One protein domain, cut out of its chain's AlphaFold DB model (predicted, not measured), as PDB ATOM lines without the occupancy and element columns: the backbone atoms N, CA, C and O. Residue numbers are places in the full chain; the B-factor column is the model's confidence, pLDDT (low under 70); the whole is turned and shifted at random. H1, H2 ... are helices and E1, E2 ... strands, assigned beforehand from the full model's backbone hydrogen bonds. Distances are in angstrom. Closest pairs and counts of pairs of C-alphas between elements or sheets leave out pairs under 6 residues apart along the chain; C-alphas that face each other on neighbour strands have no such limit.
ATOM      1  N   ARG A 271     -59.900 -25.012 -29.026       54.81
ATOM      2  CA  ARG A 271     -60.117 -24.936 -30.480       54.81
ATOM      3  C   ARG A 271     -59.897 -23.531 -31.062       54.81
ATOM      4  O   ARG A 271     -59.423 -23.423 -32.188       54.81
ATOM      5  N   ALA A 272     -60.225 -22.469 -30.324       58.12
ATOM      6  CA  ALA A 272     -60.006 -21.090 -30.762       58.12
ATOM      7  C   ALA A 272     -58.530 -20.676 -30.642       58.12
ATOM      8  O   ALA A 272     -58.033 -19.976 -31.520       58.12
ATOM      9  N   ILE A 273     -57.812 -21.169 -29.623       61.50
ATOM     10  CA  ILE A 273     -56.361 -20.960 -29.485       61.50
ATOM     11  C   ILE A 273     -55.630 -21.615 -30.669       61.50
ATOM     12  O   ILE A 273     -54.886 -20.945 -31.380       61.50
ATOM     13  N   ALA A 274     -55.920 -22.890 -30.952       61.75
ATOM     14  CA  ALA A 274     -55.324 -23.607 -32.083       61.75
ATOM     15  C   ALA A 274     -55.594 -22.925 -33.440       61.75
ATOM     16  O   ALA A 274     -54.684 -22.804 -34.258       61.75
ATOM     17  N   ALA A 275     -56.817 -22.431 -33.666       65.88
ATOM     18  CA  ALA A 275     -57.166 -21.709 -34.891       65.88
ATOM     19  C   ALA A 275     -56.449 -20.347 -35.013       65.88
ATOM     20  O   ALA A 275     -56.076 -19.936 -36.116       65.88
ATOM     21  N   MET A 276     -56.228 -19.643 -33.897       75.19
ATOM     22  CA  MET A 276     -55.516 -18.362 -33.883       75.19
ATOM     23  C   MET A 276     -54.034 -18.533 -34.243       75.19
ATOM     24  O   MET A 276     -53.532 -17.815 -35.107       75.19
ATOM     25  N   GLU A 277     -53.355 -19.529 -33.665       77.69
ATOM     26  CA  GLU A 277     -51.947 -19.810 -33.977       77.69
ATOM     27  C   GLU A 277     -51.764 -20.360 -35.406       77.69
ATOM     28  O   GLU A 277     -50.809 -19.986 -36.087       77.69
ATOM     29  N   GLN A 278     -52.716 -21.148 -35.929       78.31
ATOM     30  CA  GLN A 278     -52.746 -21.499 -37.359       78.31
ATOM     31  C   GLN A 278     -52.863 -20.258 -38.256       78.31
ATOM     32  O   GLN A 278     -52.113 -20.126 -39.222       78.31
ATOM     33  N   THR A 279     -53.747 -19.316 -37.918       81.31
ATOM     34  CA  THR A 279     -53.930 -18.072 -38.688       81.31
ATOM     35  C   THR A 279     -52.652 -17.223 -38.674       81.31
ATOM     36  O   THR A 279     -52.200 -16.751 -39.713       81.31
ATOM     37  N   LYS A 280     -52.004 -17.095 -37.510       82.88
ATOM     38  CA  LYS A 280     -50.707 -16.426 -37.322       82.88
ATOM     39  C   LYS A 280     -49.600 -17.050 -38.188       82.88
ATOM     40  O   LYS A 280     -48.852 -16.315 -38.830       82.88
ATOM     41  N   ALA A 281     -49.521 -18.382 -38.252       82.19
ATOM     42  CA  ALA A 281     -48.542 -19.089 -39.077       82.19
ATOM     43  C   ALA A 281     -48.799 -18.930 -40.588       82.19
ATOM     44  O   ALA A 281     -47.847 -18.745 -41.348       82.19
ATOM     45  N   LEU A 282     -50.065 -18.938 -41.025       82.81
ATOM     46  CA  LEU A 282     -50.443 -18.689 -42.422       82.81
ATOM     47  C   LEU A 282     -50.140 -17.244 -42.849       82.81
ATOM     48  O   LEU A 282     -49.532 -17.031 -43.898       82.81
ATOM     49  N   ASN A 283     -50.444 -16.256 -42.003       86.88
ATOM     50  CA  ASN A 283     -50.090 -14.852 -42.240       86.88
ATOM     51  C   ASN A 283     -48.560 -14.649 -42.323       86.88
ATOM     52  O   ASN A 283     -48.079 -13.808 -43.078       86.88
ATOM     53  N   ALA A 284     -47.776 -15.442 -41.580       85.44
ATOM     54  CA  ALA A 284     -46.313 -15.461 -41.661       85.44
ATOM     55  C   ALA A 284     -45.760 -16.239 -42.879       85.44
ATOM     56  O   ALA A 284     -44.556 -16.197 -43.138       85.44
ATOM     57  N   LEU A 285     -46.609 -16.961 -43.619       87.06
ATOM     58  CA  LEU A 285     -46.261 -17.734 -44.816       87.06
ATOM     59  C   LEU A 285     -46.660 -17.007 -46.114       87.06
ATOM     60  O   LEU A 285     -45.935 -17.097 -47.108       87.06
ATOM     61  N   GLU A 286     -47.758 -16.244 -46.111       87.88
ATOM     62  CA  GLU A 286     -48.270 -15.509 -47.279       87.88
ATOM     63  C   GLU A 286     -47.196 -14.687 -48.032       87.88
ATOM     64  O   GLU A 286     -47.112 -14.834 -49.257       87.88
ATOM     65  N   PRO A 287     -46.295 -13.916 -47.379       88.69
ATOM     66  CA  PRO A 287     -45.237 -13.188 -48.087       88.69
ATOM     67  C   PRO A 287     -44.267 -14.105 -48.846       88.69
ATOM     68  O   PRO A 287     -43.784 -13.750 -49.921       88.69
ATOM     69  N   PHE A 288     -43.999 -15.309 -48.331       88.12
ATOM     70  CA  PHE A 288     -43.144 -16.291 -48.999       88.12
ATOM     71  C   PHE A 288     -43.867 -16.978 -50.169       88.12
ATOM     72  O   PHE A 288     -43.227 -17.248 -51.183       88.12
ATOM     73  N   LEU A 289     -45.192 -17.175 -50.094       88.19
ATOM     74  CA  LEU A 289     -46.002 -17.628 -51.238       88.19
ATOM     75  C   LEU A 289     -46.197 -16.548 -52.314       88.19
ATOM     76  O   LEU A 289     -46.397 -16.869 -53.487       88.19
ATOM     77  N   ALA A 290     -46.150 -15.266 -51.948       88.69
ATOM     78  CA  ALA A 290     -46.115 -14.169 -52.912       88.69
ATOM     79  C   ALA A 290     -44.761 -14.123 -53.644       88.69
ATOM     80  O   ALA A 290     -44.723 -14.032 -54.870       88.69
ATOM     81  N   LEU A 291     -43.654 -14.260 -52.904       88.31
ATOM     82  CA  LEU A 291     -42.298 -14.278 -53.466       88.31
ATOM     83  C   LEU A 291     -41.992 -15.539 -54.289       88.31
ATOM     84  O   LEU A 291     -41.246 -15.453 -55.260       88.31
ATOM     85  N   SER A 292     -42.563 -16.704 -53.965       86.44
ATOM     86  CA  SER A 292     -42.300 -17.940 -54.724       86.44
ATOM     87  C   SER A 292     -42.906 -17.912 -56.128       86.44
ATOM     88  O   SER A 292     -42.378 -18.550 -57.033       86.44
ATOM     89  N   LYS A 293     -43.958 -17.114 -56.348       85.94
ATOM     90  CA  LYS A 293     -44.567 -16.888 -57.670       85.94
ATOM     91  C   LYS A 293     -43.684 -16.049 -58.602       85.94
ATOM     92  O   LYS A 293     -43.798 -16.197 -59.815       85.94
ATOM     93  N   SER A 294     -42.812 -15.193 -58.060       85.06
ATOM     94  CA  SER A 294     -41.869 -14.356 -58.824       85.06
ATOM     95  C   SER A 294     -40.417 -14.856 -58.791       85.06
ATOM     96  O   SER A 294     -39.572 -14.337 -59.520       85.06
ATOM     97  N   ALA A 295     -40.113 -15.883 -57.992       80.62
ATOM     98  CA  ALA A 295     -38.798 -16.517 -57.907       80.62
ATOM     99  C   ALA A 295     -38.544 -17.506 -59.065       80.62
ATOM    100  O   ALA A 295     -38.412 -18.708 -58.855       80.62
ATOM    101  N   THR A 296     -38.449 -17.003 -60.299       80.06
ATOM    102  CA  THR A 296     -38.233 -17.816 -61.518       80.06
ATOM    103  C   THR A 296     -36.800 -18.351 -61.687       80.06
ATOM    104  O   THR A 296     -36.494 -18.952 -62.713       80.06
ATOM    105  N   SER A 297     -35.891 -18.114 -60.733       86.00
ATOM    106  CA  SER A 297     -34.512 -18.621 -60.772       86.00
ATOM    107  C   SER A 297     -34.231 -19.555 -59.587       86.00
ATOM    108  O   SER A 297     -34.680 -19.272 -58.471       86.00
ATOM    109  N   PRO A 298     -33.465 -20.649 -59.780       84.88
ATOM    110  CA  PRO A 298     -33.257 -21.654 -58.735       84.88
ATOM    111  C   PRO A 298     -32.561 -21.062 -57.504       84.88
ATOM    112  O   PRO A 298     -32.948 -21.345 -56.373       84.88
ATOM    113  N   ARG A 299     -31.617 -20.135 -57.708       87.38
ATOM    114  CA  ARG A 299     -30.980 -19.395 -56.613       87.38
ATOM    115  C   ARG A 299     -31.984 -18.571 -55.799       87.38
ATOM    116  O   ARG A 299     -31.962 -18.647 -54.578       87.38
ATOM    117  N   ALA A 300     -32.906 -17.847 -56.444       88.19
ATOM    118  CA  ALA A 300     -33.923 -17.074 -55.725       88.19
ATOM    119  C   ALA A 300     -34.886 -17.972 -54.926       88.19
ATOM    120  O   ALA A 300     -35.313 -17.583 -53.838       88.19
ATOM    121  N   ALA A 301     -35.192 -19.172 -55.429       86.75
ATOM    122  CA  ALA A 301     -35.977 -20.174 -54.709       86.75
ATOM    123  C   ALA A 301     -35.197 -20.798 -53.528       86.75
ATOM    124  O   ALA A 301     -35.764 -20.945 -52.446       86.75
ATOM    125  N   ALA A 302     -33.894 -21.069 -53.660       87.50
ATOM    126  CA  ALA A 302     -33.045 -21.515 -52.547       87.50
ATOM    127  C   ALA A 302     -32.862 -20.427 -51.464       87.50
ATOM    128  O   ALA A 302     -32.981 -20.705 -50.265       87.50
ATOM    129  N   ASP A 303     -32.679 -19.166 -51.868       88.94
ATOM    130  CA  ASP A 303     -32.667 -18.000 -50.973       88.94
ATOM    131  C   ASP A 303     -34.034 -17.799 -50.288       88.94
ATOM    132  O   ASP A 303     -34.118 -17.303 -49.163       88.94
ATOM    133  N   LEU A 304     -35.139 -18.169 -50.946       90.12
ATOM    134  CA  LEU A 304     -36.489 -18.145 -50.374       90.12
ATOM    135  C   LEU A 304     -36.686 -19.265 -49.344       90.12
ATOM    136  O   LEU A 304     -37.122 -18.967 -48.235       90.12
ATOM    137  N   VAL A 305     -36.296 -20.508 -49.650       90.19
ATOM    138  CA  VAL A 305     -36.304 -21.635 -48.694       90.19
ATOM    139  C   VAL A 305     -35.478 -21.299 -47.451       90.19
ATOM    140  O   VAL A 305     -35.941 -21.491 -46.325       90.19
ATOM    141  N   THR A 306     -34.287 -20.724 -47.630       90.50
ATOM    142  CA  THR A 306     -33.390 -20.337 -46.529       90.50
ATOM    143  C   THR A 306     -34.002 -19.243 -45.642       90.50
ATOM    144  O   THR A 306     -33.903 -19.309 -44.414       90.50
ATOM    145  N   ARG A 307     -34.716 -18.272 -46.231       90.56
ATOM    146  CA  ARG A 307     -35.453 -17.237 -45.481       90.56
ATOM    147  C   ARG A 307     -36.698 -17.784 -44.777       90.56
ATOM    148  O   ARG A 307     -36.868 -17.507 -43.595       90.56
ATOM    149  N   ALA A 308     -37.526 -18.586 -45.446       90.25
ATOM    150  CA  ALA A 308     -38.748 -19.158 -44.869       90.25
ATOM    151  C   ALA A 308     -38.448 -20.134 -43.714       90.25
ATOM    152  O   ALA A 308     -39.093 -20.100 -42.664       90.25
ATOM    153  N   THR A 309     -37.411 -20.965 -43.854       89.88
ATOM    154  CA  THR A 309     -36.941 -21.826 -42.756       89.88
ATOM    155  C   THR A 309     -36.363 -21.007 -41.598       89.88
ATOM    156  O   THR A 309     -36.636 -21.344 -40.453       89.88
ATOM    157  N   SER A 310     -35.675 -19.889 -41.856       90.19
ATOM    158  CA  SER A 310     -35.161 -18.994 -40.800       90.19
ATOM    159  C   SER A 310     -36.224 -18.099 -40.133       90.19
ATOM    160  O   SER A 310     -35.967 -17.564 -39.056       90.19
ATOM    161  N   ALA A 311     -37.394 -17.901 -40.749       88.88
ATOM    162  CA  ALA A 311     -38.420 -16.977 -40.261       88.88
ATOM    163  C   ALA A 311     -39.138 -17.486 -38.989       88.88
ATOM    164  O   ALA A 311     -39.484 -18.671 -38.922       88.88
ATOM    165  N   PRO A 312     -39.416 -16.627 -37.988       85.19
ATOM    166  CA  PRO A 312     -40.235 -16.995 -36.832       85.19
ATOM    167  C   PRO A 312     -41.713 -17.162 -37.229       85.19
ATOM    168  O   PRO A 312     -42.175 -16.538 -38.181       85.19
ATOM    169  N   ASN A 313     -42.472 -17.966 -36.479       83.38
ATOM    170  CA  ASN A 313     -43.898 -18.290 -36.697       83.38
ATOM    171  C   ASN A 313     -44.250 -19.076 -37.985       83.38
ATOM    172  O   ASN A 313     -45.288 -19.732 -38.022       83.38
ATOM    173  N   THR A 314     -43.408 -19.078 -39.021       87.88
ATOM    174  CA  THR A 314     -43.629 -19.838 -40.270       87.88
ATOM    175  C   THR A 314     -43.309 -21.333 -40.084       87.88
ATOM    176  O   THR A 314     -42.236 -21.785 -40.480       87.88
ATOM    177  N   PHE A 315     -44.178 -22.098 -39.417       86.31
ATOM    178  CA  PHE A 315     -43.930 -23.518 -39.079       86.31
ATOM    179  C   PHE A 315     -44.480 -24.540 -40.091       86.31
ATOM    180  O   PHE A 315     -43.977 -25.659 -40.150       86.31
ATOM    181  N   VAL A 316     -45.460 -24.133 -40.900       88.56
ATOM    182  CA  VAL A 316     -46.028 -24.904 -42.019       88.56
ATOM    183  C   VAL A 316     -45.170 -24.675 -43.268       88.56
ATOM    184  O   VAL A 316     -44.802 -23.534 -43.550       88.56
ATOM    185  N   PHE A 317     -44.880 -25.724 -44.040       89.25
ATOM    186  CA  PHE A 317     -44.116 -25.647 -45.291       89.25
ATOM    187  C   PHE A 317     -44.751 -26.405 -46.467       89.25
ATOM    188  O   PHE A 317     -44.288 -26.223 -47.596       89.25
ATOM    189  N   ALA A 318     -45.810 -27.196 -46.262       87.69
ATOM    190  CA  ALA A 318     -46.440 -28.007 -47.309       87.69
ATOM    191  C   ALA A 318     -46.850 -27.188 -48.547       87.69
ATOM    192  O   ALA A 318     -46.573 -27.596 -49.673       87.69
ATOM    193  N   GLU A 319     -47.450 -26.012 -48.352       88.56
ATOM    194  CA  GLU A 319     -47.840 -25.098 -49.438       88.56
ATOM    195  C   GLU A 319     -46.634 -24.597 -50.245       88.56
ATOM    196  O   GLU A 319     -46.680 -24.500 -51.469       88.56
ATOM    197  N   LEU A 320     -45.523 -24.307 -49.561       88.31
ATOM    198  CA  LEU A 320     -44.289 -23.807 -50.169       88.31
ATOM    199  C   LEU A 320     -43.588 -24.923 -50.961       88.31
ATOM    200  O   LEU A 320     -43.137 -24.693 -52.083       88.31
ATOM    201  N   LEU A 321     -43.574 -26.139 -50.407       88.31
ATOM    202  CA  LEU A 321     -43.047 -27.353 -51.030       88.31
ATOM    203  C   LEU A 321     -43.862 -27.779 -52.263       88.31
ATOM    204  O   LEU A 321     -43.282 -28.277 -53.225       88.31
ATOM    205  N   GLN A 322     -45.176 -27.549 -52.279       88.44
ATOM    206  CA  GLN A 322     -46.035 -27.801 -53.445       88.44
ATOM    207  C   GLN A 322     -45.814 -26.810 -54.603       88.44
ATOM    208  O   GLN A 322     -46.250 -27.082 -55.722       88.44
ATOM    209  N   THR A 323     -45.140 -25.670 -54.391       89.50
ATOM    210  CA  THR A 323     -44.947 -24.696 -55.478       89.50
ATOM    211  C   THR A 323     -43.998 -25.218 -56.570       89.50
ATOM    212  O   THR A 323     -42.934 -25.765 -56.265       89.50
ATOM    213  N   PRO A 324     -44.317 -25.011 -57.867       87.00
ATOM    214  CA  PRO A 324     -43.535 -25.580 -58.964       87.00
ATOM    215  C   PRO A 324     -42.102 -25.031 -59.033       87.00
ATOM    216  O   PRO A 324     -41.201 -25.763 -59.426       87.00
ATOM    217  N   GLN A 325     -41.863 -23.788 -58.594       87.19
ATOM    218  CA  GLN A 325     -40.514 -23.203 -58.565       87.19
ATOM    219  C   GLN A 325     -39.611 -23.852 -57.502       87.19
ATOM    220  O   GLN A 325     -38.402 -23.948 -57.694       87.19
ATOM    221  N   VAL A 326     -40.185 -24.333 -56.391       86.44
ATOM    222  CA  VAL A 326     -39.446 -25.079 -55.359       86.44
ATOM    223  C   VAL A 326     -39.236 -26.528 -55.794       86.44
ATOM    224  O   VAL A 326     -38.135 -27.048 -55.638       86.44
ATOM    225  N   GLN A 327     -40.230 -27.157 -56.430       88.25
ATOM    226  CA  GLN A 327     -40.068 -28.483 -57.042       88.25
ATOM    227  C   GLN A 327     -39.004 -28.490 -58.150       88.25
ATOM    228  O   GLN A 327     -38.226 -29.440 -58.248       88.25
ATOM    229  N   ALA A 328     -38.895 -27.414 -58.938       87.50
ATOM    230  CA  ALA A 328     -37.883 -27.273 -59.984       87.50
ATOM    231  C   ALA A 328     -36.432 -27.350 -59.462       87.50
ATOM    232  O   ALA A 328     -35.547 -27.743 -60.224       87.50
ATOM    233  N   LEU A 329     -36.179 -27.071 -58.172       83.50
ATOM    234  CA  LEU A 329     -34.850 -27.217 -57.553       83.50
ATOM    235  C   LEU A 329     -34.313 -28.655 -57.613       83.50
ATOM    236  O   LEU A 329     -33.098 -28.839 -57.624       83.50
ATOM    237  N   SER A 330     -35.190 -29.662 -57.714       84.44
ATOM    238  CA  SER A 330     -34.801 -31.066 -57.930       84.44
ATOM    239  C   SER A 330     -33.999 -31.278 -59.220       84.44
ATOM    240  O   SER A 330     -33.146 -32.160 -59.267       84.44
ATOM    241  N   SER A 331     -34.227 -30.452 -60.249       82.81
ATOM    242  CA  SER A 331     -33.507 -30.528 -61.527       82.81
ATOM    243  C   SER A 331     -32.101 -29.918 -61.478       82.81
ATOM    244  O   SER A 331     -31.267 -30.220 -62.330       82.81
ATOM    245  N   SER A 332     -31.817 -29.079 -60.476       83.25
ATOM    246  CA  SER A 332     -30.536 -28.391 -60.313       83.25
ATOM    247  C   SER A 332     -29.702 -29.050 -59.205       83.25
ATOM    248  O   SER A 332     -30.026 -28.861 -58.028       83.25
ATOM    249  N   PRO A 333     -28.612 -29.778 -59.520       79.00
ATOM    250  CA  PRO A 333     -27.862 -30.542 -58.517       79.00
ATOM    251  C   PRO A 333     -27.239 -29.659 -57.423       79.00
ATOM    252  O   PRO A 333     -27.096 -30.105 -56.290       79.00
ATOM    253  N   GLU A 334     -26.941 -28.393 -57.732       81.69
ATOM    254  CA  GLU A 334     -26.444 -27.392 -56.775       81.69
ATOM    255  C   GLU A 334     -27.451 -27.056 -55.656       81.69
ATOM    256  O   GLU A 334     -27.044 -26.806 -54.522       81.69
ATOM    257  N   TYR A 335     -28.759 -27.055 -55.954       83.50
ATOM    258  CA  TYR A 335     -29.810 -26.575 -55.039       83.50
ATOM    259  C   TYR A 335     -30.795 -27.666 -54.589       83.50
ATOM    260  O   TYR A 335     -31.610 -27.419 -53.699       83.50
ATOM    261  N   ALA A 336     -30.704 -28.887 -55.126       85.44
ATOM    262  CA  ALA A 336     -31.507 -30.034 -54.688       85.44
ATOM    263  C   ALA A 336     -31.344 -30.335 -53.178       85.44
ATOM    264  O   ALA A 336     -32.289 -30.764 -52.515       85.44
ATOM    265  N   SER A 337     -30.178 -30.018 -52.607       88.31
ATOM    266  CA  SER A 337     -29.889 -30.085 -51.167       88.31
ATOM    267  C   SER A 337     -30.789 -29.165 -50.319       88.31
ATOM    268  O   SER A 337     -31.177 -29.537 -49.211       88.31
ATOM    269  N   HIS A 338     -31.207 -28.003 -50.841       87.88
ATOM    270  CA  HIS A 338     -32.172 -27.115 -50.178       87.88
ATOM    271  C   HIS A 338     -33.610 -27.658 -50.240       87.88
ATOM    272  O   HIS A 338     -34.392 -27.415 -49.320       87.88
ATOM    273  N   LEU A 339     -33.962 -28.426 -51.278       87.62
ATOM    274  CA  LEU A 339     -35.254 -29.118 -51.372       87.62
ATOM    275  C   LEU A 339     -35.321 -30.256 -50.336       87.62
ATOM    276  O   LEU A 339     -36.282 -30.329 -49.569       87.62
ATOM    277  N   ALA A 340     -34.264 -31.069 -50.229       88.38
ATOM    278  CA  ALA A 340     -34.139 -32.102 -49.194       88.38
ATOM    279  C   ALA A 340     -34.149 -31.515 -47.765       88.38
ATOM    280  O   ALA A 340     -34.777 -32.070 -46.859       88.38
ATOM    281  N   LEU A 341     -33.532 -30.344 -47.560       89.94
ATOM    282  CA  LEU A 341     -33.648 -29.587 -46.311       89.94
ATOM    283  C   LEU A 341     -35.111 -29.200 -46.037       89.94
ATOM    284  O   LEU A 341     -35.596 -29.451 -44.937       89.94
ATOM    285  N   LEU A 342     -35.847 -28.659 -47.015       89.62
ATOM    286  CA  LEU A 342     -37.261 -28.302 -46.833       89.62
ATOM    287  C   LEU A 342     -38.132 -29.524 -46.479       89.62
ATOM    288  O   LEU A 342     -38.941 -29.437 -45.559       89.62
ATOM    289  N   GLN A 343     -37.916 -30.671 -47.131       89.75
ATOM    290  CA  GLN A 343     -38.566 -31.951 -46.793       89.75
ATOM    291  C   GLN A 343     -38.237 -32.415 -45.362       89.75
ATOM    292  O   GLN A 343     -39.093 -32.951 -44.653       89.75
ATOM    293  N   THR A 344     -37.005 -32.174 -44.905       90.31
ATOM    294  CA  THR A 344     -36.577 -32.472 -43.530       90.31
ATOM    295  C   THR A 344     -37.268 -31.559 -42.512       90.31
ATOM    296  O   THR A 344     -37.578 -32.008 -41.411       90.31
ATOM    297  N   PHE A 345     -37.576 -30.308 -42.875       89.62
ATOM    298  CA  PHE A 345     -38.356 -29.388 -42.037       89.62
ATOM    299  C   PHE A 345     -39.859 -29.701 -42.020       89.62
ATOM    300  O   PHE A 345     -40.477 -29.550 -40.968       89.62
ATOM    301  N   SER A 346     -40.448 -30.156 -43.133       88.56
ATOM    302  CA  SER A 346     -41.875 -30.505 -43.177       88.56
ATOM    303  C   SER A 346     -42.177 -31.841 -42.487       88.56
ATOM    304  O   SER A 346     -43.158 -31.957 -41.748       88.56
ATOM    305  N   HIS A 347     -41.346 -32.869 -42.704       87.50
ATOM    306  CA  HIS A 347     -41.655 -34.243 -42.280       87.50
ATOM    307  C   HIS A 347     -40.569 -34.923 -41.432       87.50
ATOM    308  O   HIS A 347     -40.895 -35.845 -40.687       87.50
ATOM    309  N   GLY A 348     -39.311 -34.476 -41.496       87.00
ATOM    310  CA  GLY A 348     -38.174 -35.089 -40.791       87.00
ATOM    311  C   GLY A 348     -38.004 -34.664 -39.325       87.00
ATOM    312  O   GLY A 348     -38.805 -33.915 -38.759       87.00
ATOM    313  N   THR A 349     -36.948 -35.154 -38.675       89.81
ATOM    314  CA  THR A 349     -36.562 -34.739 -37.314       89.81
ATOM    315  C   THR A 349     -35.121 -34.235 -37.270       89.81
ATOM    316  O   THR A 349     -34.348 -34.389 -38.217       89.81
ATOM    317  N   TYR A 350     -34.729 -33.652 -36.139       89.94
ATOM    318  CA  TYR A 350     -33.348 -33.256 -35.879       89.94
ATOM    319  C   TYR A 350     -32.376 -34.454 -35.917       89.94
ATOM    320  O   TYR A 350     -31.249 -34.308 -36.389       89.94
ATOM    321  N   GLN A 351     -32.820 -35.656 -35.521       88.94
ATOM    322  CA  GLN A 351     -32.046 -36.889 -35.714       88.94
ATOM    323  C   GLN A 351     -31.890 -37.241 -37.203       88.94
ATOM    324  O   GLN A 351     -30.780 -37.569 -37.618       88.94
ATOM    325  N   SER A 352     -32.946 -37.103 -38.021       88.75
ATOM    326  CA  SER A 352     -32.857 -37.285 -39.483       88.75
ATOM    327  C   SER A 352     -31.834 -36.327 -40.102       88.75
ATOM    328  O   SER A 352     -30.936 -36.761 -40.818       88.75
ATOM    329  N   TYR A 353     -31.900 -35.037 -39.752       89.50
ATOM    330  CA  TYR A 353     -30.915 -34.045 -40.194       89.50
ATOM    331  C   TYR A 353     -29.486 -34.407 -39.759       89.50
ATOM    332  O   TYR A 353     -28.553 -34.284 -40.550       89.50
ATOM    333  N   ARG A 354     -29.291 -34.884 -38.522       87.06
ATOM    334  CA  ARG A 354     -27.969 -35.299 -38.024       87.06
ATOM    335  C   ARG A 354     -27.415 -36.493 -38.809       87.06
ATOM    336  O   ARG A 354     -26.229 -36.487 -39.133       87.06
ATOM    337  N   ALA A 355     -28.257 -37.468 -39.153       87.38
ATOM    338  CA  ALA A 355     -27.884 -38.622 -39.974       87.38
ATOM    339  C   ALA A 355     -27.545 -38.240 -41.430       87.38
ATOM    340  O   ALA A 355     -26.630 -38.811 -42.016       87.38
ATOM    341  N   GLU A 356     -28.231 -37.245 -42.002       85.12
ATOM    342  CA  GLU A 356     -28.022 -36.776 -43.384       85.12
ATOM    343  C   GLU A 356     -27.160 -35.503 -43.491       85.12
ATOM    344  O   GLU A 356     -27.095 -34.861 -44.541       85.12
ATOM    345  N   SER A 357     -26.440 -35.162 -42.420       78.69
ATOM    346  CA  SER A 357     -25.626 -33.944 -42.290       78.69
ATOM    347  C   SER A 357     -24.485 -33.805 -43.311       78.69
ATOM    348  O   SER A 357     -23.958 -32.711 -43.485       78.69
ATOM    349  N   SER A 358     -24.127 -34.877 -44.026       76.38
ATOM    350  CA  SER A 358     -23.173 -34.862 -45.144       76.38
ATOM    351  C   SER A 358     -23.791 -34.512 -46.507       76.38
ATOM    352  O   SER A 358     -23.053 -34.263 -47.457       76.38
ATOM    353  N   LYS A 359     -25.128 -34.501 -46.622       80.12
ATOM    354  CA  LYS A 359     -25.876 -34.205 -47.861       80.12
ATOM    355  C   LYS A 359     -26.614 -32.863 -47.820       80.12
ATOM    356  O   LYS A 359     -26.989 -32.335 -48.867       80.12
ATOM    357  N   LEU A 360     -26.893 -32.357 -46.620       82.50
ATOM    358  CA  LEU A 360     -27.725 -31.177 -46.387       82.50
ATOM    359  C   LEU A 360     -26.868 -29.916 -46.160       82.50
ATOM    360  O   LEU A 360     -25.761 -30.023 -45.628       82.50
ATOM    361  N   PRO A 361     -27.354 -28.713 -46.524       82.25
ATOM    362  CA  PRO A 361     -26.658 -27.464 -46.223       82.25
ATOM    363  C   PRO A 361     -26.531 -27.230 -44.704       82.25
ATOM    364  O   PRO A 361     -27.440 -27.607 -43.958       82.25
ATOM    365  N   PRO A 362     -25.461 -26.561 -44.232       84.62
ATOM    366  CA  PRO A 362     -25.296 -26.241 -42.816       84.62
ATOM    367  C   PRO A 362     -26.402 -25.294 -42.327       84.62
ATOM    368  O   PRO A 362     -26.647 -24.244 -42.922       84.62
ATOM    369  N   LEU A 363     -27.060 -25.657 -41.222       85.00
ATOM    370  CA  LEU A 363     -28.131 -24.854 -40.624       85.00
ATOM    371  C   LEU A 363     -27.601 -23.645 -39.841       85.00
ATOM    372  O   LEU A 363     -26.667 -23.750 -39.052       85.00
ATOM    373  N   ASN A 364     -28.299 -22.523 -39.988       88.81
ATOM    374  CA  ASN A 364     -28.199 -21.337 -39.140       88.81
ATOM    375  C   ASN A 364     -28.821 -21.597 -37.746       88.81
ATOM    376  O   ASN A 364     -29.765 -22.379 -37.618       88.81
ATOM    377  N   ASP A 365     -28.390 -20.871 -36.712       88.56
ATOM    378  CA  ASP A 365     -28.880 -20.993 -35.327       88.56
ATOM    379  C   ASP A 365     -30.389 -20.754 -35.170       88.56
ATOM    380  O   ASP A 365     -31.009 -21.222 -34.214       88.56
ATOM    381  N   ALA A 366     -31.009 -20.002 -36.082       89.25
ATOM    382  CA  ALA A 366     -32.467 -19.870 -36.149       89.25
ATOM    383  C   ALA A 366     -33.135 -21.161 -36.658       89.25
ATOM    384  O   ALA A 366     -34.108 -21.635 -36.074       89.25
ATOM    385  N   GLN A 367     -32.580 -21.754 -37.717       90.44
ATOM    386  CA  GLN A 367     -33.091 -22.970 -38.348       90.44
ATOM    387  C   GLN A 367     -32.895 -24.196 -37.442       90.44
ATOM    388  O   GLN A 367     -33.812 -25.001 -37.307       90.44
ATOM    389  N   SER A 368     -31.743 -24.327 -36.774       90.38
ATOM    390  CA  SER A 368     -31.450 -25.455 -35.876       90.38
ATOM    391  C   SER A 368     -32.388 -25.488 -34.660       90.38
ATOM    392  O   SER A 368     -32.963 -26.535 -34.354       90.38
ATOM    393  N   ARG A 369     -32.636 -24.334 -34.020       91.00
ATOM    394  CA  ARG A 369     -33.649 -24.186 -32.957       91.00
ATOM    395  C   ARG A 369     -35.048 -24.540 -33.451       91.00
ATOM    396  O   ARG A 369     -35.737 -25.313 -32.791       91.00
ATOM    397  N   LYS A 370     -35.443 -24.044 -34.627       91.56
ATOM    398  CA  LYS A 370     -36.756 -24.319 -35.225       91.56
ATOM    399  C   LYS A 370     -36.950 -25.800 -35.565       91.56
ATOM    400  O   LYS A 370     -38.011 -26.350 -35.289       91.56
ATOM    401  N   LEU A 371     -35.927 -26.478 -36.088       91.06
ATOM    402  CA  LEU A 371     -35.983 -27.918 -36.364       91.06
ATOM    403  C   LEU A 371     -36.081 -28.744 -35.073       91.06
ATOM    404  O   LEU A 371     -36.817 -29.730 -35.029       91.06
ATOM    405  N   ARG A 372     -35.402 -28.321 -33.997       92.12
ATOM    406  CA  ARG A 372     -35.570 -28.906 -32.656       92.12
ATOM    407  C   ARG A 372     -36.988 -28.675 -32.107       92.12
ATOM    408  O   ARG A 372     -37.603 -29.633 -31.655       92.12
ATOM    409  N   GLN A 373     -37.554 -27.470 -32.227       91.12
ATOM    410  CA  GLN A 373     -38.957 -27.193 -31.861       91.12
ATOM    411  C   GLN A 373     -39.949 -28.063 -32.653       91.12
ATOM    412  O   GLN A 373     -40.825 -28.689 -32.065       91.12
ATOM    413  N   LEU A 374     -39.788 -28.176 -33.975       90.69
ATOM    414  CA  LEU A 374     -40.627 -29.041 -34.815       90.69
ATOM    415  C   LEU A 374     -40.471 -30.528 -34.461       90.69
ATOM    416  O   LEU A 374     -41.445 -31.277 -34.528       90.69
ATOM    417  N   SER A 375     -39.271 -30.963 -34.064       90.88
ATOM    418  CA  SER A 375     -39.011 -32.336 -33.603       90.88
ATOM    419  C   SER A 375     -39.687 -32.619 -32.261       90.88
ATOM    420  O   SER A 375     -40.339 -33.651 -32.117       90.88
ATOM    421  N   LEU A 376     -39.625 -31.673 -31.318       89.69
ATOM    422  CA  LEU A 376     -40.346 -31.739 -30.045       89.69
ATOM    423  C   LEU A 376     -41.857 -31.943 -30.257       89.69
ATOM    424  O   LEU A 376     -42.465 -32.704 -29.513       89.69
ATOM    425  N   LEU A 377     -42.460 -31.355 -31.300       89.06
ATOM    426  CA  LEU A 377     -43.888 -31.539 -31.603       89.06
ATOM    427  C   LEU A 377     -44.262 -32.949 -32.083       89.06
ATOM    428  O   LEU A 377     -45.382 -33.384 -31.818       89.06
ATOM    429  N   THR A 378     -43.372 -33.684 -32.763       88.12
ATOM    430  CA  THR A 378     -43.653 -35.097 -33.089       88.12
ATOM    431  C   THR A 378     -43.326 -36.043 -31.947       88.12
ATOM    432  O   THR A 378     -44.050 -37.016 -31.785       88.12
ATOM    433  N   LEU A 379     -42.337 -35.730 -31.105       87.06
ATOM    434  CA  LEU A 379     -42.095 -36.472 -29.862       87.06
ATOM    435  C   LEU A 379     -43.285 -36.313 -28.900       87.06
ATOM    436  O   LEU A 379     -43.784 -37.295 -28.365       87.06
ATOM    437  N   ALA A 380     -43.829 -35.095 -28.775       86.19
ATOM    438  CA  ALA A 380     -45.013 -34.782 -27.972       86.19
ATOM    439  C   ALA A 380     -46.287 -35.557 -28.373       86.19
ATOM    440  O   ALA A 380     -47.207 -35.670 -27.561       86.19
ATOM    441  N   ARG A 381     -46.351 -36.104 -29.598       82.69
ATOM    442  CA  ARG A 381     -47.433 -37.003 -30.030       82.69
ATOM    443  C   ARG A 381     -47.482 -38.266 -29.163       82.69
ATOM    444  O   ARG A 381     -48.568 -38.703 -28.782       82.69
ATOM    445  N   ASP A 382     -46.314 -38.790 -28.804       81.44
ATOM    446  CA  ASP A 382     -46.142 -40.052 -28.093       81.44
ATOM    447  C   ASP A 382     -45.977 -39.778 -26.592       81.44
ATOM    448  O   ASP A 382     -44.904 -39.897 -26.000       81.44
ATOM    449  N   ARG A 383     -47.099 -39.384 -25.973       73.06
ATOM    450  CA  ARG A 383     -47.216 -38.895 -24.583       73.06
ATOM    451  C   ARG A 383     -46.578 -39.771 -23.492       73.06
ATOM    452  O   ARG A 383     -46.417 -39.288 -22.378       73.06
ATOM    453  N   SER A 384     -46.248 -41.031 -23.770       67.38
ATOM    454  CA  SER A 384     -45.589 -41.933 -22.816       67.38
ATOM    455  C   SER A 384     -44.092 -41.654 -22.630       67.38
ATOM    456  O   SER A 384     -43.545 -42.030 -21.600       67.38
ATOM    457  N   ASN A 385     -43.428 -41.013 -23.601       73.69
ATOM    458  CA  ASN A 385     -41.962 -41.003 -23.716       73.69
ATOM    459  C   ASN A 385     -41.364 -39.583 -23.621       73.69
ATOM    460  O   ASN A 385     -40.464 -39.225 -24.377       73.69
ATOM    461  N   LEU A 386     -41.881 -38.756 -22.705       82.62
ATOM    462  CA  LEU A 386     -41.518 -37.334 -22.555       82.62
ATOM    463  C   LEU A 386     -40.610 -37.058 -21.344       82.62
ATOM    464  O   LEU A 386     -40.769 -36.052 -20.647       82.62
ATOM    465  N   THR A 387     -39.654 -37.956 -21.094       89.25
ATOM    466  CA  THR A 387     -38.572 -37.751 -20.122       89.25
ATOM    467  C   THR A 387     -37.499 -36.813 -20.680       89.25
ATOM    468  O   THR A 387     -37.259 -36.763 -21.889       89.25
ATOM    469  N   TYR A 388     -36.826 -36.070 -19.802       89.81
ATOM    470  CA  TYR A 388     -35.776 -35.126 -20.188       89.81
ATOM    471  C   TYR A 388     -34.623 -35.818 -20.931       89.81
ATOM    472  O   TYR A 388     -34.081 -35.235 -21.866       89.81
ATOM    473  N   ASP A 389     -34.260 -37.052 -20.574       88.69
ATOM    474  CA  ASP A 389     -33.174 -37.798 -21.229       88.69
ATOM    475  C   ASP A 389     -33.520 -38.140 -22.686       88.69
ATOM    476  O   ASP A 389     -32.795 -37.758 -23.604       88.69
ATOM    477  N   ALA A 390     -34.692 -38.742 -22.922       89.00
ATOM    478  CA  ALA A 390     -35.163 -39.072 -24.269       89.00
ATOM    479  C   ALA A 390     -35.315 -37.818 -25.153       89.00
ATOM    480  O   ALA A 390     -35.023 -37.852 -26.350       89.00
ATOM    481  N   LEU A 391     -35.730 -36.690 -24.565       88.75
ATOM    482  CA  LEU A 391     -35.805 -35.405 -25.261       88.75
ATOM    483  C   LEU A 391     -34.415 -34.799 -25.536       88.75
ATOM    484  O   LEU A 391     -34.214 -34.234 -26.611       88.75
ATOM    485  N   GLN A 392     -33.441 -34.932 -24.630       90.88
ATOM    486  CA  GLN A 392     -32.058 -34.490 -24.856       90.88
ATOM    487  C   GLN A 392     -31.382 -35.304 -25.971       90.88
ATOM    488  O   GLN A 392     -30.804 -34.705 -26.880       90.88
ATOM    489  N   ASP A 393     -31.539 -36.632 -25.982       89.25
ATOM    490  CA  ASP A 393     -31.014 -37.522 -27.030       89.25
ATOM    491  C   ASP A 393     -31.670 -37.278 -28.401       89.25
ATOM    492  O   ASP A 393     -31.002 -37.281 -29.444       89.25
ATOM    493  N   ALA A 394     -32.982 -37.025 -28.429       88.00
ATOM    494  CA  ALA A 394     -33.713 -36.753 -29.666       88.00
ATOM    495  C   ALA A 394     -33.438 -35.355 -30.250       88.00
ATOM    496  O   ALA A 394     -33.461 -35.171 -31.471       88.00
ATOM    497  N   LEU A 395     -33.153 -34.363 -29.403       88.25
ATOM    498  CA  LEU A 395     -32.873 -32.981 -29.813       88.25
ATOM    499  C   LEU A 395     -31.369 -32.656 -29.876       88.25
ATOM    500  O   LEU A 395     -30.994 -31.574 -30.339       88.25
ATOM    501  N   GLY A 396     -30.507 -33.583 -29.445       86.81
ATOM    502  CA  GLY A 396     -29.057 -33.413 -29.364       86.81
ATOM    503  C   GLY A 396     -28.660 -32.231 -28.482       86.81
ATOM    504  O   GLY A 396     -27.940 -31.350 -28.954       86.81
ATOM    505  N   LEU A 397     -29.198 -32.171 -27.262       88.38
ATOM    506  CA  LEU A 397     -28.961 -31.103 -26.286       88.38
ATOM    507  C   LEU A 397     -27.975 -31.557 -25.206       88.38
ATOM    508  O   LEU A 397     -28.016 -32.703 -24.772       88.38
ATOM    509  N   SER A 398     -27.104 -30.647 -24.770       87.06
ATOM    510  CA  SER A 398     -26.068 -30.912 -23.759       87.06
ATOM    511  C   SER A 398     -26.521 -30.693 -22.315       87.06
ATOM    512  O   SER A 398     -25.793 -31.054 -21.391       87.06
ATOM    513  N   SER A 399     -27.684 -30.076 -22.098       90.06
ATOM    514  CA  SER A 399     -28.189 -29.792 -20.758       90.06
ATOM    515  C   SER A 399     -29.715 -29.714 -20.690       90.06
ATOM    516  O   SER A 399     -30.376 -29.186 -21.588       90.06
ATOM    517  N   ALA A 400     -30.264 -30.137 -19.548       89.44
ATOM    518  CA  ALA A 400     -31.677 -29.975 -19.212       89.44
ATOM    519  C   ALA A 400     -32.128 -28.506 -19.296       89.44
ATOM    520  O   ALA A 400     -33.232 -28.222 -19.748       89.44
ATOM    521  N   ARG A 401     -31.248 -27.553 -18.957       90.75
ATOM    522  CA  ARG A 401     -31.554 -26.122 -19.067       90.75
ATOM    523  C   ARG A 401     -31.806 -25.687 -20.512       90.75
ATOM    524  O   ARG A 401     -32.727 -24.914 -20.732       90.75
ATOM    525  N   GLU A 402     -31.041 -26.177 -21.490       90.62
ATOM    526  CA  GLU A 402     -31.309 -25.896 -22.911       90.62
ATOM    527  C   GLU A 402     -32.646 -26.492 -23.375       90.62
ATOM    528  O   GLU A 402     -33.324 -25.889 -24.211       90.62
ATOM    529  N   LEU A 403     -33.035 -27.654 -22.833       91.38
ATOM    530  CA  LEU A 403     -34.337 -28.271 -23.091       91.38
ATOM    531  C   LEU A 403     -35.469 -27.413 -22.514       91.38
ATOM    532  O   LEU A 403     -36.395 -27.070 -23.245       91.38
ATOM    533  N   GLU A 404     -35.371 -27.004 -21.248       92.31
ATOM    534  CA  GLU A 404     -36.328 -26.104 -20.594       92.31
ATOM    535  C   GLU A 404     -36.447 -24.774 -21.350       92.31
ATOM    536  O   GLU A 404     -37.548 -24.357 -21.710       92.31
ATOM    537  N   ASP A 405     -35.315 -24.153 -21.699       92.94
ATOM    538  CA  ASP A 405     -35.252 -22.934 -22.509       92.94
ATOM    539  C   ASP A 405     -35.919 -23.104 -23.888       92.94
ATOM    540  O   ASP A 405     -36.442 -22.129 -24.437       92.94
ATOM    541  N   LEU A 406     -35.899 -24.303 -24.478       91.31
ATOM    542  CA  LEU A 406     -36.520 -24.595 -25.772       91.31
ATOM    543  C   LEU A 406     -38.023 -24.870 -25.643       91.31
ATOM    544  O   LEU A 406     -38.799 -24.330 -26.432       91.31
ATOM    545  N   VAL A 407     -38.437 -25.649 -24.640       91.31
ATOM    546  CA  VAL A 407     -39.850 -25.914 -24.318       91.31
ATOM    547  C   VAL A 407     -40.562 -24.601 -23.987       91.31
ATOM    548  O   VAL A 407     -41.596 -24.306 -24.578       91.31
ATOM    549  N   VAL A 408     -39.973 -23.756 -23.134       92.31
ATOM    550  CA  VAL A 408     -40.518 -22.434 -22.778       92.31
ATOM    551  C   VAL A 408     -40.663 -21.533 -24.011       92.31
ATOM    552  O   VAL A 408     -41.702 -20.897 -24.184       92.31
ATOM    553  N   LYS A 409     -39.679 -21.513 -24.923       91.25
ATOM    554  CA  LYS A 409     -39.801 -20.770 -26.194       91.25
ATOM    555  C   LYS A 409     -40.913 -21.335 -27.081       91.25
ATOM    556  O   LYS A 409     -41.689 -20.561 -27.621       91.25
ATOM    557  N   ALA A 410     -41.058 -22.657 -27.173       90.19
ATOM    558  CA  ALA A 410     -42.146 -23.291 -27.918       90.19
ATOM    559  C   ALA A 410     -43.544 -23.002 -27.326       90.19
ATOM    560  O   ALA A 410     -44.504 -22.883 -28.089       90.19
ATOM    561  N   VAL A 411     -43.666 -22.820 -26.004       90.38
ATOM    562  CA  VAL A 411     -44.899 -22.316 -25.369       90.38
ATOM    563  C   VAL A 411     -45.172 -20.864 -25.782       90.38
ATOM    564  O   VAL A 411     -46.280 -20.560 -26.220       90.38
ATOM    565  N   TYR A 412     -44.174 -19.972 -25.720       89.25
ATOM    566  CA  TYR A 412     -44.327 -18.570 -26.148       89.25
ATOM    567  C   TYR A 412     -44.614 -18.405 -27.652       89.25
ATOM    568  O   TYR A 412     -45.368 -17.511 -28.036       89.25
ATOM    569  N   ASP A 413     -44.056 -19.271 -28.501       84.88
ATOM    570  CA  ASP A 413     -44.320 -19.289 -29.945       84.88
ATOM    571  C   ASP A 413     -45.732 -19.810 -30.292       84.88
ATOM    572  O   ASP A 413     -46.171 -19.655 -31.434       84.88
ATOM    573  N   GLY A 414     -46.456 -20.388 -29.322       85.12
ATOM    574  CA  GLY A 414     -47.802 -20.950 -29.489       85.12
ATOM    575  C   GLY A 414     -47.830 -22.398 -29.993       85.12
ATOM    576  O   GLY A 414     -48.891 -22.901 -30.354       85.12
ATOM    577  N   LEU A 415     -46.681 -23.083 -30.031       85.50
ATOM    578  CA  LEU A 415     -46.536 -24.423 -30.612       85.50
ATOM    579  C   LEU A 415     -47.107 -25.545 -29.737       85.50
ATOM    580  O   LEU A 415     -47.597 -26.551 -30.251       85.50
ATOM    581  N   LEU A 416     -47.000 -25.410 -28.418       88.31
ATOM    582  CA  LEU A 416     -47.417 -26.427 -27.457       88.31
ATOM    583  C   LEU A 416     -47.861 -25.785 -26.146       88.31
ATOM    584  O   LEU A 416     -47.348 -24.746 -25.742       88.31
ATOM    585  N   HIS A 417     -48.802 -26.431 -25.467       88.06
ATOM    586  CA  HIS A 417     -49.203 -26.094 -24.109       88.06
ATOM    587  C   HIS A 417     -48.762 -27.239 -23.203       88.06
ATOM    588  O   HIS A 417     -49.327 -28.332 -23.278       88.06
ATOM    589  N   ALA A 418     -47.739 -27.002 -22.384       88.56
ATOM    590  CA  ALA A 418     -47.139 -28.014 -21.527       88.56
ATOM    591  C   ALA A 418     -46.686 -27.427 -20.190       88.56
ATOM    592  O   ALA A 418     -46.301 -26.260 -20.111       88.56
ATOM    593  N   THR A 419     -46.696 -28.269 -19.164       88.81
ATOM    594  CA  THR A 419     -46.102 -28.008 -17.852       88.81
ATOM    595  C   THR A 419     -44.810 -28.807 -17.715       88.81
ATOM    596  O   THR A 419     -44.751 -29.978 -18.085       88.81
ATOM    597  N   LEU A 420     -43.756 -28.164 -17.215       89.88
ATOM    598  CA  LEU A 420     -42.475 -28.813 -16.947       89.88
ATOM    599  C   LEU A 420     -42.471 -29.296 -15.492       89.88
ATOM    600  O   LEU A 420     -42.808 -28.515 -14.601       89.88
ATOM    601  N   ASP A 421     -42.069 -30.544 -15.257       88.12
ATOM    602  CA  ASP A 421     -41.818 -31.087 -13.918       88.12
ATOM    603  C   ASP A 421     -40.323 -31.440 -13.775       88.12
ATOM    604  O   ASP A 421     -39.899 -32.545 -14.139       88.12
ATOM    605  N   PRO A 422     -39.503 -30.524 -13.219       86.38
ATOM    606  CA  PRO A 422     -38.090 -30.780 -12.953       86.38
ATOM    607  C   PRO A 422     -37.840 -31.834 -11.863       86.38
ATOM    608  O   PRO A 422     -36.728 -32.345 -11.772       86.38
ATOM    609  N   VAL A 423     -38.834 -32.181 -11.034       87.12
ATOM    610  CA  VAL A 423     -38.696 -33.214  -9.990       87.12
ATOM    611  C   VAL A 423     -38.836 -34.607 -10.599       87.12
ATOM    612  O   VAL A 423     -38.096 -35.517 -10.232       87.12
ATOM    613  N   ARG A 424     -39.748 -34.772 -11.564       84.31
ATOM    614  CA  ARG A 424     -39.907 -36.010 -12.348       84.31
ATOM    615  C   ARG A 424     -39.021 -36.084 -13.592       84.31
ATOM    616  O   ARG A 424     -39.013 -37.127 -14.237       84.31
ATOM    617  N   GLN A 425     -38.308 -35.005 -13.933       87.88
ATOM    618  CA  GLN A 425     -37.547 -34.871 -15.184       87.88
ATOM    619  C   GLN A 425     -38.429 -35.196 -16.406       87.88
ATOM    620  O   GLN A 425     -38.058 -35.983 -17.279       87.88
ATOM    621  N   ALA A 426     -39.634 -34.615 -16.449       87.44
ATOM    622  CA  ALA A 426     -40.655 -34.912 -17.454       87.44
ATOM    623  C   ALA A 426     -41.388 -33.653 -17.950       87.44
ATOM    624  O   ALA A 426     -41.511 -32.658 -17.233       87.44
ATOM    625  N   VAL A 427     -41.898 -33.705 -19.186       87.00
ATOM    626  CA  VAL A 427     -42.687 -32.625 -19.802       87.00
ATOM    627  C   VAL A 427     -44.128 -33.092 -20.028       87.00
ATOM    628  O   VAL A 427     -44.408 -33.887 -20.924       87.00
ATOM    629  N   GLU A 428     -45.066 -32.578 -19.234       87.69
ATOM    630  CA  GLU A 428     -46.488 -32.925 -19.313       87.69
ATOM    631  C   GLU A 428     -47.197 -32.062 -20.375       87.69
ATOM    632  O   GLU A 428     -47.578 -30.913 -20.137       87.69
ATOM    633  N   VAL A 429     -47.376 -32.606 -21.585       87.69
ATOM    634  CA  VAL A 429     -47.984 -31.881 -22.717       87.69
ATOM    635  C   VAL A 429     -49.514 -31.974 -22.696       87.69
ATOM    636  O   VAL A 429     -50.110 -32.990 -23.068       87.69
ATOM    637  N   THR A 430     -50.170 -30.868 -22.332       85.69
ATOM    638  CA  THR A 430     -51.633 -30.722 -22.342       85.69
ATOM    639  C   THR A 430     -52.191 -30.717 -23.768       85.69
ATOM    640  O   THR A 430     -53.150 -31.428 -24.070       85.69
ATOM    641  N   SER A 431     -51.595 -29.908 -24.651       82.31
ATOM    642  CA  SER A 431     -52.069 -29.670 -26.021       82.31
ATOM    643  C   SER A 431     -50.911 -29.361 -26.973       82.31
ATOM    644  O   SER A 431     -49.871 -28.855 -26.556       82.31
ATOM    645  N   ILE A 432     -51.111 -29.646 -28.258       85.25
ATOM    646  CA  ILE A 432     -50.128 -29.482 -29.337       85.25
ATOM    647  C   ILE A 432     -50.804 -28.677 -30.445       85.25
ATOM    648  O   ILE A 432     -51.929 -28.997 -30.837       85.25
ATOM    649  N   ALA A 433     -50.146 -27.639 -30.955       80.75
ATOM    650  CA  ALA A 433     -50.690 -26.856 -32.053       80.75
ATOM    651  C   ALA A 433     -50.594 -27.637 -33.382       80.75
ATOM    652  O   ALA A 433     -49.532 -28.182 -33.698       80.75
ATOM    653  N   PRO A 434     -51.664 -27.675 -34.198       77.75
ATOM    654  CA  PRO A 434     -51.661 -28.299 -35.523       77.75
ATOM    655  C   PRO A 434     -50.919 -27.419 -36.551       77.75
ATOM    656  O   PRO A 434     -51.520 -26.847 -37.461       77.75
ATOM    657  N   LEU A 435     -49.601 -27.290 -36.358       78.88
ATOM    658  CA  LEU A 435     -48.687 -26.390 -37.078       78.88
ATOM    659  C   LEU A 435     -47.541 -27.108 -37.816       78.88
ATOM    660  O   LEU A 435     -46.680 -26.443 -38.384       78.88
ATOM    661  N   ARG A 436     -47.518 -28.446 -37.806       82.19
ATOM    662  CA  ARG A 436     -46.531 -29.273 -38.515       82.19
ATOM    663  C   ARG A 436     -47.182 -29.977 -39.706       82.19
ATOM    664  O   ARG A 436     -48.315 -30.442 -39.599       82.19
ATOM    665  N   ASP A 437     -46.458 -30.066 -40.819       83.12
ATOM    666  CA  ASP A 437     -46.976 -30.620 -42.071       83.12
ATOM    667  C   ASP A 437     -47.261 -32.129 -41.995       83.12
ATOM    668  O   ASP A 437     -46.493 -32.916 -41.431       83.12
ATOM    669  N   LEU A 438     -48.345 -32.551 -42.647       77.75
ATOM    670  CA  LEU A 438     -48.670 -33.961 -42.842       77.75
ATOM    671  C   LEU A 438     -47.846 -34.538 -43.999       77.75
ATOM    672  O   LEU A 438     -47.817 -33.972 -45.090       77.75
ATOM    673  N   GLN A 439     -47.214 -35.690 -43.778       77.44
ATOM    674  CA  GLN A 439     -46.539 -36.433 -44.840       77.44
ATOM    675  C   GLN A 439     -47.575 -36.980 -45.847       77.44
ATOM    676  O   GLN A 439     -48.623 -37.481 -45.416       77.44
ATOM    677  N   PRO A 440     -47.317 -36.938 -47.170       73.81
ATOM    678  CA  PRO A 440     -48.179 -37.600 -48.149       73.81
ATOM    679  C   PRO A 440     -48.322 -39.091 -47.805       73.81
ATOM    680  O   PRO A 440     -47.329 -39.797 -47.644       73.81
ATOM    681  N   GLY A 441     -49.566 -39.553 -47.645       80.94
ATOM    682  CA  GLY A 441     -49.891 -40.908 -47.175       80.94
ATOM    683  C   GLY A 441     -50.236 -41.036 -45.681       80.94
ATOM    684  O   GLY A 441     -50.699 -42.095 -45.269       80.94
TER     685      GLY A 441
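Overview. This is residues 271 to 441 of the 549 residues of the protein "COP9 signalosome subunit 7 (CsnG)" of Purpureocillium lilacinum (UniProt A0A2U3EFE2). A helical body is joined at one end to a small two-stranded hairpin: H8 runs through the middle, with H2 to H6 clustered on one side of it, H9, H10 and the strands E1 and E2 on the other, and the short H7 packed on H8 and H9. H10 packs on E1, while H1 lies outside the cluster and touches no helix. The printed part has 171 residues with ten named helices, H1 to H10, followed by E1 and E2, which form one antiparallel sheet; the class is mostly helix. It is compact, with a radius of gyration of the C-alphas of 16.4 A and spans of 53 by 39 by 30 A.

Arrangement. E1, residues 416 to 421, and E2, residues 426 to 432, form an antiparallel hairpin at 162 degrees; N 419 and O 428 are within hydrogen-bond range at 3.0 A, as are N 430 and O 417 at 2.8 A. The closest C-alphas of H10, residues 400 to 412, and E1 are those of Val 411 and His 417, 5.9 A apart. H8, residues 365 to 379, touches H10 about perpendicular at 85 degrees, with residues 369 to 373 alone; Gln 373 and Ala 410 have the closest C-alphas, 6.4 A. H9, residues 388 to 395, touches H8 at a steep tilt of 57 degrees, closest at C-alphas 372 and 395, 5.7 A. H7, residues 350 to 355, touches H9, closest at C-alphas 350 and 395, 6.1 A. H3, residues 298 to 310, touches H8 with residues 309 to 310 alone; C-alphas 310 and 367 are closest, 5.1 A. H6, residues 336 to 346, touches H3 at a shallow tilt of 28 degrees, the same way, closest at C-alphas 302 and 338, 6.1 A. H5, residues 324 to 331, touches H6, closest at C-alphas 330 and 336, 4.7 A. H2, residues 286 to 294, and H3 form a helical hairpin at 8 degrees, closest at C-alphas 288 and 308, 6.7 A. H4, residues 318 to 321, touches H2, closest at C-alphas 289 and 320, 6.5 A. H1, residues 271 to 283, and H2 meet only through their link. Every O i to N i+4 pair is within hydrogen-bond range in H1, H3, H6, H7, H9 and H10; the counts are 3 of 5 in H2, 9 of 11 in H8 and 1 of 4 in H5, which has 4 of 5 O i to N i+3 pairs within range, and H4 is too short for an O i to N i+4 pair.

Along the chain. H1 begins at C-alpha 271 (-60.117, -24.936, -30.480), and E2 ends at C-alpha 432 (-50.128, -29.482, -29.337). From first to last C-alpha, H8 measures 21.1 A, H1 18.5 A, H10 18.4 A, H3 18.2 A, E2 16.1 A, H6 15.5 A and E1 15.4 A.

Size, cuts and confidence. The two C-alphas farthest apart, those of Thr 296 and Val 423, are 53.8 A apart. The printed part has no cut and no long link. Mean pLDDT of the printed part is 85.8; residues 271 to 275 and residue 384 are under 70.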